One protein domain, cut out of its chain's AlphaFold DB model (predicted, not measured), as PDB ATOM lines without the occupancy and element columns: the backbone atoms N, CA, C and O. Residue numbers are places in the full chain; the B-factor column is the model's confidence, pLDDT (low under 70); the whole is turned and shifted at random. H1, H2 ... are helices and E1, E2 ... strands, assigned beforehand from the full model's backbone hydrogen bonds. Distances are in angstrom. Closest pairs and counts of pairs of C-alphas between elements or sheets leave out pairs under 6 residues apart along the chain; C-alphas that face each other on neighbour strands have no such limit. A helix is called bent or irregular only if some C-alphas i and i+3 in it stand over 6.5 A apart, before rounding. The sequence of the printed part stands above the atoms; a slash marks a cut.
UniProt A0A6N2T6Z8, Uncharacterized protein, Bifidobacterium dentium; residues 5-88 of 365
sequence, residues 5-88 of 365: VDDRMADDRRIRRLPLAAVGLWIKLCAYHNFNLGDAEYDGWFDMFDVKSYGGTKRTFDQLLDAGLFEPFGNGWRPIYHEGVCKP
ATOM      1  N   VAL A   5     -77.670  26.885 -94.632       85.50
ATOM      2  CA  VAL A   5     -78.546  27.632 -93.732       85.50
ATOM      3  C   VAL A   5     -79.026  26.658 -92.661       85.50
ATOM      4  O   VAL A   5     -79.416  25.540 -92.989       85.50
ATOM      5  N   ASP A   6     -78.909  27.046 -91.397       85.50
ATOM      6  CA  ASP A   6     -79.298  26.213 -90.258       85.50
ATOM      7  C   ASP A   6     -80.809  26.325 -90.009       85.50
ATOM      8  O   ASP A   6     -81.383  27.398 -90.194       85.50
ATOM      9  N   ASP A   7     -81.453  25.254 -89.547       83.94
ATOM     10  CA  ASP A   7     -82.890  25.266 -89.243       83.94
ATOM     11  C   ASP A   7     -83.228  26.270 -88.125       83.94
ATOM     12  O   ASP A   7     -84.304  26.872 -88.121       83.94
ATOM     13  N   ARG A   8     -82.268  26.546 -87.229       84.00
ATOM     14  CA  ARG A   8     -82.380  27.583 -86.188       84.00
ATOM     15  C   ARG A   8     -82.505  29.005 -86.745       84.00
ATOM     16  O   ARG A   8     -82.901  29.907 -86.006       84.00
ATOM     17  N   MET A   9     -82.268  29.219 -88.042       86.50
ATOM     18  CA  MET A   9     -82.581  30.473 -88.735       86.50
ATOM     19  C   MET A   9     -84.044  30.894 -88.519       86.50
ATOM     20  O   MET A   9     -84.325  32.087 -88.392       86.50
ATOM     21  N   ALA A  10     -84.970  29.928 -88.454       83.56
ATOM     22  CA  ALA A  10     -86.388  30.195 -88.225       83.56
ATOM     23  C   ALA A  10     -86.660  30.851 -86.859       83.56
ATOM     24  O   ALA A  10     -87.624  31.611 -86.721       83.56
ATOM     25  N   ASP A  11     -85.792  30.610 -85.873       85.44
ATOM     26  CA  ASP A  11     -85.905  31.140 -84.516       85.44
ATOM     27  C   ASP A  11     -85.123  32.447 -84.306       85.44
ATOM     28  O   ASP A  11     -85.363  33.156 -83.322       85.44
ATOM     29  N   ASP A  12     -84.235  32.830 -85.234       87.00
ATOM     30  CA  ASP A  12     -83.444  34.054 -85.100       87.00
ATOM     31  C   ASP A  12     -84.344  35.302 -85.160       87.00
ATOM     32  O   ASP A  12     -85.036  35.591 -86.144       87.00
ATOM     33  N   ARG A  13     -84.321  36.089 -84.074       87.25
ATOM     34  CA  ARG A  13     -85.158  37.290 -83.912       87.25
ATOM     35  C   ARG A  13     -84.903  38.351 -84.981       87.25
ATOM     36  O   ARG A  13     -85.821  39.118 -85.271       87.25
ATOM     37  N   ARG A  14     -83.692  38.426 -85.540       89.00
ATOM     38  CA  ARG A  14     -83.332  39.364 -86.614       89.00
ATOM     39  C   ARG A  14     -84.057  38.975 -87.895       89.00
ATOM     40  O   ARG A  14     -84.690  39.816 -88.521       89.00
ATOM     41  N   ILE A  15     -84.057  37.684 -88.217       90.38
ATOM     42  CA  ILE A  15     -84.657  37.138 -89.438       90.38
ATOM     43  C   ILE A  15     -86.183  37.131 -89.361       90.38
ATOM     44  O   ILE A  15     -86.843  37.544 -90.310       90.38
ATOM     45  N   ARG A  16     -86.760  36.763 -88.211       90.19
ATOM     46  CA  ARG A  16     -88.222  36.754 -88.003       90.19
ATOM     47  C   ARG A  16     -88.897  38.112 -88.195       90.19
ATOM     48  O   ARG A  16     -90.096  38.166 -88.445       90.19
ATOM     49  N   ARG A  17     -88.157  39.209 -88.015       90.88
ATOM     50  CA  ARG A  17     -88.662  40.584 -88.165       90.88
ATOM     51  C   ARG A  17     -88.554  41.106 -89.595       90.88
ATOM     52  O   ARG A  17     -89.134  42.145 -89.902       90.88
ATOM     53  N   LEU A  18     -87.813  40.411 -90.451       93.75
ATOM     54  CA  LEU A  18     -87.615  40.807 -91.832       93.75
ATOM     55  C   LEU A  18     -88.769  40.315 -92.713       93.75
ATOM     56  O   LEU A  18     -89.299  39.221 -92.504       93.75
ATOM     57  N   PRO A  19     -89.151  41.084 -93.744       93.94
ATOM     58  CA  PRO A  19     -90.089  40.589 -94.738       93.94
ATOM     59  C   PRO A  19     -89.463  39.417 -95.508       93.94
ATOM     60  O   PRO A  19     -88.262  39.413 -95.779       93.94
ATOM     61  N   LEU A  20     -90.286  38.461 -95.954       93.19
ATOM     62  CA  LEU A  20     -89.825  37.300 -96.737       93.19
ATOM     63  C   LEU A  20     -88.994  37.695 -97.968       93.19
ATOM     64  O   LEU A  20     -88.057  36.992 -98.333       93.19
ATOM     65  N   ALA A  21     -89.294  38.846 -98.578       93.06
ATOM     66  CA  ALA A  21     -88.507  39.394 -99.678       93.06
ATOM     67  C   ALA A  21     -87.058  39.726 -99.270       93.06
ATOM     68  O   ALA A  21     -86.134  39.442-100.029       93.06
ATOM     69  N   ALA A  22     -86.848  40.284 -98.072       95.06
ATOM     70  CA  ALA A  22     -85.514  40.573 -97.548       95.06
ATOM     71  C   ALA A  22     -84.768  39.282 -97.205       95.06
ATOM     72  O   ALA A  22     -83.614  39.122 -97.588       95.06
ATOM     73  N   VAL A  23     -85.445  38.323 -96.571       94.06
ATOM     74  CA  VAL A  23     -84.856  37.015 -96.252       94.06
ATOM     75  C   VAL A  23     -84.448  36.264 -97.526       94.06
ATOM     76  O   VAL A  23     -83.336  35.747 -97.621       94.06
ATOM     77  N   GLY A  24     -85.306  36.258 -98.550       94.44
ATOM     78  CA  GLY A  24     -84.992  35.660 -99.846       94.44
ATOM     79  C   GLY A  24     -83.838  36.361-100.569       94.44
ATOM     80  O   GLY A  24     -83.011  35.696-101.193       94.44
ATOM     81  N   LEU A  25     -83.750  37.692-100.468       96.44
ATOM     82  CA  LEU A  25     -82.621  38.467-100.989       96.44
ATOM     83  C   LEU A  25     -81.315  38.109-100.267       96.44
ATOM     84  O   LEU A  25     -80.310  37.859-100.928       96.44
ATOM     85  N   TRP A  26     -81.347  38.033 -98.936       94.81
ATOM     86  CA  TRP A  26     -80.203  37.644 -98.115       94.81
ATOM     87  C   TRP A  26     -79.657  36.273 -98.529       94.81
ATOM     88  O   TRP A  26     -78.481  36.168 -98.872       94.81
ATOM     89  N   ILE A  27     -80.519  35.255 -98.638       93.69
ATOM     90  CA  ILE A  27     -80.121  33.900 -99.061       93.69
ATOM     91  C   ILE A  27     -79.460  33.912-100.448       93.69
ATOM     92  O   ILE A  27     -78.429  33.264-100.644       93.69
ATOM     93  N   LYS A  28     -80.021  34.648-101.418       94.38
ATOM     94  CA  LYS A  28     -79.454  34.742-102.774       94.38
ATOM     95  C   LYS A  28     -78.066  35.377-102.777       94.38
ATOM     96  O   LYS A  28     -77.169  34.853-103.433       94.38
ATOM     97  N   LEU A  29     -77.881  36.467-102.035       94.69
ATOM     98  CA  LEU A  29     -76.597  37.164-101.940       94.69
ATOM     99  C   LEU A  29     -75.544  36.317-101.213       94.69
ATOM    100  O   LEU A  29     -74.412  36.225-101.680       94.69
ATOM    101  N   CYS A  30     -75.922  35.610-100.143       91.88
ATOM    102  CA  CYS A  30     -75.054  34.625 -99.497       91.88
ATOM    103  C   CYS A  30     -74.643  33.503-100.460       91.88
ATOM    104  O   CYS A  30     -73.482  33.093-100.479       91.88
ATOM    105  N   ALA A  31     -75.576  33.006-101.277       90.00
ATOM    106  CA  ALA A  31     -75.290  31.966-102.260       90.00
ATOM    107  C   ALA A  31     -74.342  32.461-103.361       90.00
ATOM    108  O   ALA A  31     -73.402  31.747-103.703       90.00
ATOM    109  N   TYR A  32     -74.558  33.675-103.874       91.00
ATOM    110  CA  TYR A  32     -73.674  34.327-104.844       91.00
ATOM    111  C   TYR A  32     -72.262  34.497-104.286       91.00
ATOM    112  O   TYR A  32     -71.302  34.008-104.877       91.00
ATOM    113  N   HIS A  33     -72.139  35.107-103.107       90.69
ATOM    114  CA  HIS A  33     -70.853  35.316-102.455       90.69
ATOM    115  C   HIS A  33     -70.111  33.983-102.252       90.69
ATOM    116  O   HIS A  33     -68.960  33.837-102.651       90.69
ATOM    117  N   ASN A  34     -70.797  32.949-101.752       87.50
ATOM    118  CA  ASN A  34     -70.199  31.626-101.547       87.50
ATOM    119  C   ASN A  34     -69.843  30.883-102.826       87.50
ATOM    120  O   ASN A  34     -68.947  30.036-102.814       87.50
ATOM    121  N   PHE A  35     -70.571  31.135-103.908       85.00
ATOM    122  CA  PHE A  35     -70.246  30.572-105.205       85.00
ATOM    123  C   PHE A  35     -68.935  31.164-105.734       85.00
ATOM    124  O   PHE A  35     -68.089  30.404-106.201       85.00
ATOM    125  N   ASN A  36     -68.742  32.476-105.576       86.31
ATOM    126  CA  ASN A  36     -67.583  33.184-106.116       86.31
ATOM    127  C   ASN A  36     -66.354  33.189-105.199       86.31
ATOM    128  O   ASN A  36     -65.262  33.410-105.689       86.31
ATOM    129  N   LEU A  37     -66.468  32.864-103.905       83.00
ATOM    130  CA  LEU A  37     -65.306  32.751-103.001       83.00
ATOM    131  C   LEU A  37     -64.217  31.759-103.467       83.00
ATOM    132  O   LEU A  37     -63.109  31.777-102.941       83.00
ATOM    133  N   GLY A  38     -64.535  30.848-104.393       72.81
ATOM    134  CA  GLY A  38     -63.563  29.927-104.989       72.81
ATOM    135  C   GLY A  38     -62.920  30.421-106.289       72.81
ATOM    136  O   GLY A  38     -62.129  29.669-106.866       72.81
ATOM    137  N   ASP A  39     -63.307  31.607-106.758       79.19
ATOM    138  CA  ASP A  39     -62.779  32.279-107.942       79.19
ATOM    139  C   ASP A  39     -61.700  33.286-107.524       79.19
ATOM    140  O   ASP A  39     -61.894  34.054-106.584       79.19
ATOM    141  N   ALA A  40     -60.558  33.271-108.209       77.69
ATOM    142  CA  ALA A  40     -59.435  34.155-107.902       77.69
ATOM    143  C   ALA A  40     -59.710  35.617-108.292       77.69
ATOM    144  O   ALA A  40     -59.061  36.512-107.761       77.69
ATOM    145  N   GLU A  41     -60.656  35.854-109.206       82.38
ATOM    146  CA  GLU A  41     -61.059  37.197-109.646       82.38
ATOM    147  C   GLU A  41     -62.094  37.841-108.702       82.38
ATOM    148  O   GLU A  41     -62.384  39.029-108.809       82.38
ATOM    149  N   TYR A  42     -62.667  37.081-107.760       85.31
ATOM    150  CA  TYR A  42     -63.665  37.607-106.836       85.31
ATOM    151  C   TYR A  42     -63.022  38.225-105.592       85.31
ATOM    152  O   TYR A  42     -62.530  37.521-104.711       85.31
ATOM    153  N   ASP A  43     -63.146  39.543-105.459       84.69
ATOM    154  CA  ASP A  43     -62.568  40.334-104.361       84.69
ATOM    155  C   ASP A  43     -63.181  40.064-102.966       84.69
ATOM    156  O   ASP A  43     -62.812  40.697-101.973       84.69
ATOM    157  N   GLY A  44     -64.140  39.138-102.852       87.69
ATOM    158  CA  GLY A  44     -64.731  38.747-101.570       87.69
ATOM    159  C   GLY A  44     -65.805  39.705-101.042       87.69
ATOM    160  O   GLY A  44     -66.143  39.657 -99.860       87.69
ATOM    161  N   TRP A  45     -66.370  40.558-101.891       93.62
ATOM    162  CA  TRP A  45     -67.515  41.410-101.568       93.62
ATOM    163  C   TRP A  45     -68.449  41.530-102.775       93.62
ATOM    164  O   TRP A  45     -68.087  41.198-103.899       93.62
ATOM    165  N   PHE A  46     -69.692  41.920-102.530       93.44
ATOM    166  CA  PHE A  46     -70.689  42.218-103.556       93.44
ATOM    167  C   PHE A  46     -71.157  43.665-103.401       93.44
ATOM    168  O   PHE A  46     -71.011  44.262-102.329       93.44
ATOM    169  N   ASP A  47     -71.732  44.237-104.453       94.75
ATOM    170  CA  ASP A  47     -72.108  45.649-104.485       94.75
ATOM    171  C   ASP A  47     -73.630  45.871-104.596       94.75
ATOM    172  O   ASP A  47     -74.452  44.952-104.581       94.75
ATOM    173  N   MET A  48     -74.044  47.135-104.701       94.50
ATOM    174  CA  MET A  48     -75.459  47.484-104.855       94.50
ATOM    175  C   MET A  48     -76.021  47.086-106.234       94.50
ATOM    176  O   MET A  48     -77.242  46.996-106.402       94.50
ATOM    177  N   PHE A  49     -75.166  46.878-107.239       93.38
ATOM    178  CA  PHE A  49     -75.577  46.327-108.524       93.38
ATOM    179  C   PHE A  49     -75.954  44.848-108.368       93.38
ATOM    180  O   PHE A  49     -77.033  44.465-108.826       93.38
ATOM    181  N   ASP A  50     -75.176  44.061-107.623       93.25
ATOM    182  CA  ASP A  50     -75.512  42.676-107.276       93.25
ATOM    183  C   ASP A  50     -76.820  42.596-106.481       93.25
ATOM    184  O   ASP A  50     -77.725  41.834-106.824       93.25
ATOM    185  N   VAL A  51     -76.991  43.455-105.471       94.81
ATOM    186  CA  VAL A  51     -78.248  43.547-104.704       94.81
ATOM    187  C   VAL A  51     -79.455  43.722-105.631       94.81
ATOM    188  O   VAL A  51     -80.459  43.018-105.493       94.81
ATOM    189  N   LYS A  52     -79.360  44.631-106.608       93.75
ATOM    190  CA  LYS A  52     -80.431  44.891-107.581       93.75
ATOM    191  C   LYS A  52     -80.611  43.742-108.572       93.75
ATOM    192  O   LYS A  52     -81.749  43.432-108.925       93.75
ATOM    193  N   SER A  53     -79.529  43.093-109.001       92.06
ATOM    194  CA  SER A  53     -79.578  41.975-109.953       92.06
ATOM    195  C   SER A  53     -80.325  40.762-109.378       92.06
ATOM    196  O   SER A  53     -81.051  40.080-110.106       92.06
ATOM    197  N   TYR A  54     -80.261  40.563-108.056       93.12
ATOM    198  CA  TYR A  54     -81.017  39.530-107.334       93.12
ATOM    199  C   TYR A  54     -82.445  39.936-106.930       93.12
ATOM    200  O   TYR A  54     -83.150  39.150-106.279       93.12
ATOM    201  N   GLY A  55     -82.908  41.107-107.379       90.44
ATOM    202  CA  GLY A  55     -84.257  41.625-107.141       90.44
ATOM    203  C   GLY A  55     -84.407  42.403-105.833       90.44
ATOM    204  O   GLY A  55     -85.528  42.623-105.376       90.44
ATOM    205  N   GLY A  56     -83.297  42.801-105.212       94.00
ATOM    206  CA  GLY A  56     -83.290  43.651-104.032       94.00
ATOM    207  C   GLY A  56     -83.504  45.125-104.366       94.00
ATOM    208  O   GLY A  56     -83.107  45.623-105.418       94.00
ATOM    209  N   THR A  57     -84.113  45.852-103.433       95.12
ATOM    210  CA  THR A  57     -84.153  47.321-103.461       95.12
ATOM    211  C   THR A  57     -83.209  47.873-102.397       95.12
ATOM    212  O   THR A  57     -82.930  47.175-101.423       95.12
ATOM    213  N   LYS A  58     -82.770  49.136-102.527       94.06
ATOM    214  CA  LYS A  58     -81.959  49.795-101.485       94.06
ATOM    215  C   LYS A  58     -82.643  49.699-100.119       94.06
ATOM    216  O   LYS A  58     -82.017  49.297 -99.159       94.06
ATOM    217  N   ARG A  59     -83.955  49.947-100.064       95.62
ATOM    218  CA  ARG A  59     -84.750  49.825 -98.834       95.62
ATOM    219  C   ARG A  59     -84.694  48.420 -98.233       95.62
ATOM    220  O   ARG A  59     -84.525  48.277 -97.032       95.62
ATOM    221  N   THR A  60     -84.873  47.387 -99.056       95.69
ATOM    222  CA  THR A  60     -84.804  45.991 -98.596       95.69
ATOM    223  C   THR A  60     -83.397  45.634 -98.121       95.69
ATOM    224  O   THR A  60     -83.252  44.877 -97.173       95.69
ATOM    225  N   PHE A  61     -82.366  46.176 -98.764       97.00
ATOM    226  CA  PHE A  61     -80.979  45.949 -98.380       97.00
ATOM    227  C   PHE A  61     -80.588  46.694 -97.103       97.00
ATOM    228  O   PHE A  61     -79.969  46.095 -96.232       97.00
ATOM    229  N   ASP A  62     -81.032  47.940 -96.939       96.38
ATOM    230  CA  ASP A  62     -80.859  48.718 -95.709       96.38
ATOM    231  C   ASP A  62     -81.453  47.949 -94.509       96.38
ATOM    232  O   ASP A  62     -80.799  47.812 -93.485       96.38
ATOM    233  N   GLN A  63     -82.616  47.297 -94.667       95.75
ATOM    234  CA  GLN A  63     -83.183  46.418 -93.628       95.75
ATOM    235  C   GLN A  63     -82.274  45.231 -93.260       95.75
ATOM    236  O   GLN A  63     -82.269  44.791 -92.113       95.75
ATOM    237  N   LEU A  64     -81.530  44.681 -94.224       95.88
ATOM    238  CA  LEU A  64     -80.593  43.577 -93.990       95.88
ATOM    239  C   LEU A  64     -79.315  44.054 -93.292       95.88
ATOM    240  O   LEU A  64     -78.764  43.317 -92.471       95.88
ATOM    241  N   LEU A  65     -78.875  45.281 -93.589       95.75
ATOM    242  CA  LEU A  65     -77.785  45.947 -92.877       95.75
ATOM    243  C   LEU A  65     -78.186  46.248 -91.429       95.75
ATOM    244  O   LEU A  65     -77.465  45.865 -90.514       95.75
ATOM    245  N   ASP A  66     -79.373  46.820 -91.215       95.06
ATOM    246  CA  ASP A  66     -79.915  47.110 -89.880       95.06
ATOM    247  C   ASP A  66     -80.096  45.834 -89.041       95.06
ATOM    248  O   ASP A  66     -79.918  45.835 -87.823       95.06
ATOM    249  N   ALA A  67     -80.427  44.714 -89.691       92.81
ATOM    250  CA  ALA A  67     -80.520  43.405 -89.053       92.81
ATOM    251  C   ALA A  67     -79.150  42.763 -88.751       92.81
ATOM    252  O   ALA A  67     -79.110  41.706 -88.116       92.81
ATOM    253  N   GLY A  68     -78.039  43.361 -89.193       93.19
ATOM    254  CA  GLY A  68     -76.685  42.845 -88.979       93.19
ATOM    255  C   GLY A  68     -76.413  41.535 -89.722       93.19
ATOM    256  O   GLY A  68     -75.737  40.648 -89.194       93.19
ATOM    257  N   LEU A  69     -76.994  41.373 -90.914       93.75
ATOM    258  CA  LEU A  69     -76.799  40.193 -91.765       93.75
ATOM    259  C   LEU A  69     -75.703  40.392 -92.824       93.75
ATOM    260  O   LEU A  69     -75.182  39.413 -93.364       93.75
ATOM    261  N   PHE A  70     -75.341  41.647 -93.087       95.44
ATOM    262  CA  PHE A  70     -74.232  42.050 -93.945       95.44
ATOM    263  C   PHE A  70     -73.378  43.098 -93.240       95.44
ATOM    264  O   PHE A  70     -73.898  43.907 -92.474       95.44
ATOM    265  N   GLU A  71     -72.084  43.105 -93.541       93.62
ATOM    266  CA  GLU A  71     -71.149  44.129 -93.077       93.62
ATOM    267  C   GLU A  71     -70.417  44.782 -94.252       93.62
ATOM    268  O   GLU A  71     -70.254  44.141 -95.299       93.62
ATOM    269  N   PRO A  72     -69.974  46.043 -94.102       94.38
ATOM    270  CA  PRO A  72     -69.094  46.680 -95.071       94.38
ATOM    271  C   PRO A  72     -67.768  45.916 -95.163       94.38
ATOM    272  O   PRO A  72     -67.148  45.616 -94.143       94.38
ATOM    273  N   PHE A  73     -67.320  45.619 -96.380       93.94
ATOM    274  CA  PHE A  73     -66.031  44.986 -96.633       93.94
ATOM    275  C   PHE A  73     -65.484  45.416 -97.995       93.94
ATOM    276  O   PHE A  73     -66.185  45.332 -99.005       93.94
ATOM    277  N   GLY A  74     -64.231  45.877 -98.027       89.56
ATOM    278  CA  GLY A  74     -63.642  46.451 -99.237       89.56
ATOM    279  C   GLY A  74     -64.476  47.626 -99.757       89.56
ATOM    280  O   GLY A  74     -64.789  48.545 -99.000       89.56
ATOM    281  N   ASN A  75     -64.871  47.564-101.031       89.44
ATOM    282  CA  ASN A  75     -65.702  48.583-101.684       89.44
ATOM    283  C   ASN A  75     -67.203  48.227-101.715       89.44
ATOM    284  O   ASN A  75     -67.976  48.871-102.425       89.44
ATOM    285  N   GLY A  76     -67.636  47.223-100.949       93.88
ATOM    286  CA  GLY A  76     -69.044  46.851-100.853       93.88
ATOM    287  C   GLY A  76     -69.350  46.090 -99.575       93.88
ATOM    288  O   GLY A  76     -69.023  46.556 -98.484       93.88
ATOM    289  N   TRP A  77     -70.028  44.949 -99.696       97.12
ATOM    290  CA  TRP A  77     -70.545  44.207 -98.549       97.12
ATOM    291  C   TRP A  77     -70.272  42.716 -98.648       97.12
ATOM    292  O   TRP A  77     -70.153  42.150 -99.734       97.12
ATOM    293  N   ARG A  78     -70.234  42.057 -97.491       94.50
ATOM    294  CA  ARG A  78     -70.160  40.596 -97.408       94.50
ATOM    295  C   ARG A  78     -71.125  40.036 -96.361       94.50
ATOM    296  O   ARG A  78     -71.507  40.762 -95.439       94.50
ATOM    297  N   PRO A  79     -71.534  38.761 -96.484       93.69
ATOM    298  CA  PRO A  79     -72.365  38.094 -95.487       93.69
ATOM    299  C   PRO A  79     -71.678  37.985 -94.129       93.69
ATOM    300  O   PRO A  79     -70.509  37.608 -94.054       93.69
ATOM    301  N   ILE A  80     -72.441  38.218 -93.060       91.12
ATOM    302  CA  ILE A  80     -72.021  37.864 -91.703       91.12
ATOM    303  C   ILE A  80     -72.548  36.464 -91.385       91.12
ATOM    304  O   ILE A  80     -73.755  36.213 -91.404       91.12
ATOM    305  N   TYR A  81     -71.637  35.543 -91.083       85.44
ATOM    306  CA  TYR A  81     -71.981  34.175 -90.700       85.44
ATOM    307  C   TYR A  81     -72.193  34.088 -89.193       85.44
ATOM    308  O   TYR A  81     -71.236  34.041 -88.425       85.44
ATOM    309  N   HIS A  82     -73.459  34.067 -88.776       80.19
ATOM    310  CA  HIS A  82     -73.834  33.860 -87.377       80.19
ATOM    311  C   HIS A  82     -74.018  32.371 -87.077       80.19
ATOM    312  O   HIS A  82     -74.643  31.632 -87.848       80.19
ATOM    313  N   GLU A  83     -73.505  31.942 -85.926       72.19
ATOM    314  CA  GLU A  83     -73.689  30.580 -85.432       72.19
ATOM    315  C   GLU A  83     -75.184  30.281 -85.225       72.19
ATOM    316  O   GLU A  83     -75.914  31.068 -84.626       72.19
ATOM    317  N   GLY A  84     -75.657  29.158 -85.774       68.94
ATOM    318  CA  GLY A  84     -77.079  28.795 -85.764       68.94
ATOM    319  C   GLY A  84     -77.945  29.496 -86.821       68.94
ATOM    320  O   GLY A  84     -79.154  29.329 -86.804       68.94
ATOM    321  N   VAL A  85     -77.361  30.256 -87.752       75.75
ATOM    322  CA  VAL A  85     -78.104  30.883 -88.862       75.75
ATOM    323  C   VAL A  85     -77.530  30.463 -90.208       75.75
ATOM    324  O   VAL A  85     -78.232  29.907 -91.050       75.75
ATOM    325  N   CYS A  86     -76.237  30.697 -90.423       79.50
ATOM    326  CA  CYS A  86     -75.551  30.306 -91.646       79.50
ATOM    327  C   CYS A  86     -74.080  30.059 -91.340       79.50
ATOM    328  O   CYS A  86     -73.448  30.850 -90.642       79.50
ATOM    329  N   LYS A  87     -73.517  28.984 -91.891       76.62
ATOM    330  CA  LYS A  87     -72.094  28.664 -91.718       76.62
ATOM    331  C   LYS A  87     -71.284  29.178 -92.909       76.62
ATOM    332  O   LYS A  87     -71.794  29.131 -94.035       76.62
ATOM    333  N   PRO A  88     -70.036  29.635 -92.691       72.62
ATOM    334  CA  PRO A  88     -69.155  29.976 -93.796       72.62
ATOM    335  C   PRO A  88     -68.941  28.739 -94.681       72.62
ATOM    336  O   PRO A  88     -68.955  27.603 -94.183       72.62
TER     337      PRO A  88
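This is residues 5 to 88 of the 365 residues of an uncharacterized protein of Bifidobacterium dentium (UniProt A0A6N2T6Z8). A long helix, H3, runs through the middle of a compact body, with helix H5 and a small strand hairpin, E1 and E2, packed on one side of it and H4 at the corner next to H5. Two short helices, H1 and H2, lie off near the start of H3, and residues 80 to 88 fold back from the hairpin towards H1. The printed part has 84 residues, with five named helices and two named strands in the order H1 H2 H3 H4 H5 E1 E2; the sheet, order E1 - E2, is antiparallel, and the class is mostly helix. The whole is compact, with a radius of gyration of the C-alphas of 12.2 A and spans of 36 by 26 by 18 A.

H1, residues 7 to 11, is close to but not clearly touching H2, residues 13 to 16; their closest C-alphas, of Ala 10 and Arg 16, are 6.8 A apart. H2 is also close to but not clearly touching H3, residues 20 to 36, with the C-alphas of Ile 15 and Val 23 closest at 6.8 A. H1 and H3 are apart. H3 only just touches H4, residues 48 to 53, with 3 pairs of C-alphas within 8 A, made by residues 25 to 29 of H3 alone; the closest C-alphas, of Leu 29 and Val 51, are 7.1 A apart, and the lines are about perpendicular at 78 degrees. With residues 21 to 26 alone, H3 touches H5, residues 58 to 66; the C-alphas of Ala 22 and Thr 60 are closest at 5.6 A, and the lines are about perpendicular at 81 degrees. H4 and H5 touch only at the corner, where the closest C-alphas, of Val 51 and Phe 61, are 7.3 A apart. E1, residues 70 to 73, and E2, residues 76 to 79, form a hairpin of antiparallel neighbours, with N 73 and O 76 at 2.9 A and N 78 and O 71 at 3.0 A within hydrogen-bond range. The closest C-alphas of H3 and E2, of Cys 30 and Pro 79, are 5.9 A apart. In H3, H4 and H5 every O i to N i+4 pair is within hydrogen-bond range; in H1 it is 0 of 1, with 2 of 2 O i to N i+3 pairs, and H2 is too short for an i+4 pair.

H1 begins at C-alpha 7 (-82.890, 25.266, -89.243); it is neither bent nor irregular, but only just, as C-alphas 7 and 10 are 6.1 A apart. H3 measures 24.5 A from C-alpha 20 (-89.825, 37.300, -96.737) to C-alpha 36, and H5 measures 12.1 A. E1 measures 9.1 A and E2 10.8 A, ending at C-alpha 79 (-72.365, 38.094, -95.487).

The two C-alphas farthest apart, of Asp 11 and Glu 41, are 35.9 A apart, while those of Val 5 and Pro 88, the first and last printed, are 9.7 A apart. The printed part has no cut. The link from H3 to H4, 11 residues, is long; the other links between named elements are tight. The mean pLDDT of the printed part is 89.7, and residue 84 alone is under 70.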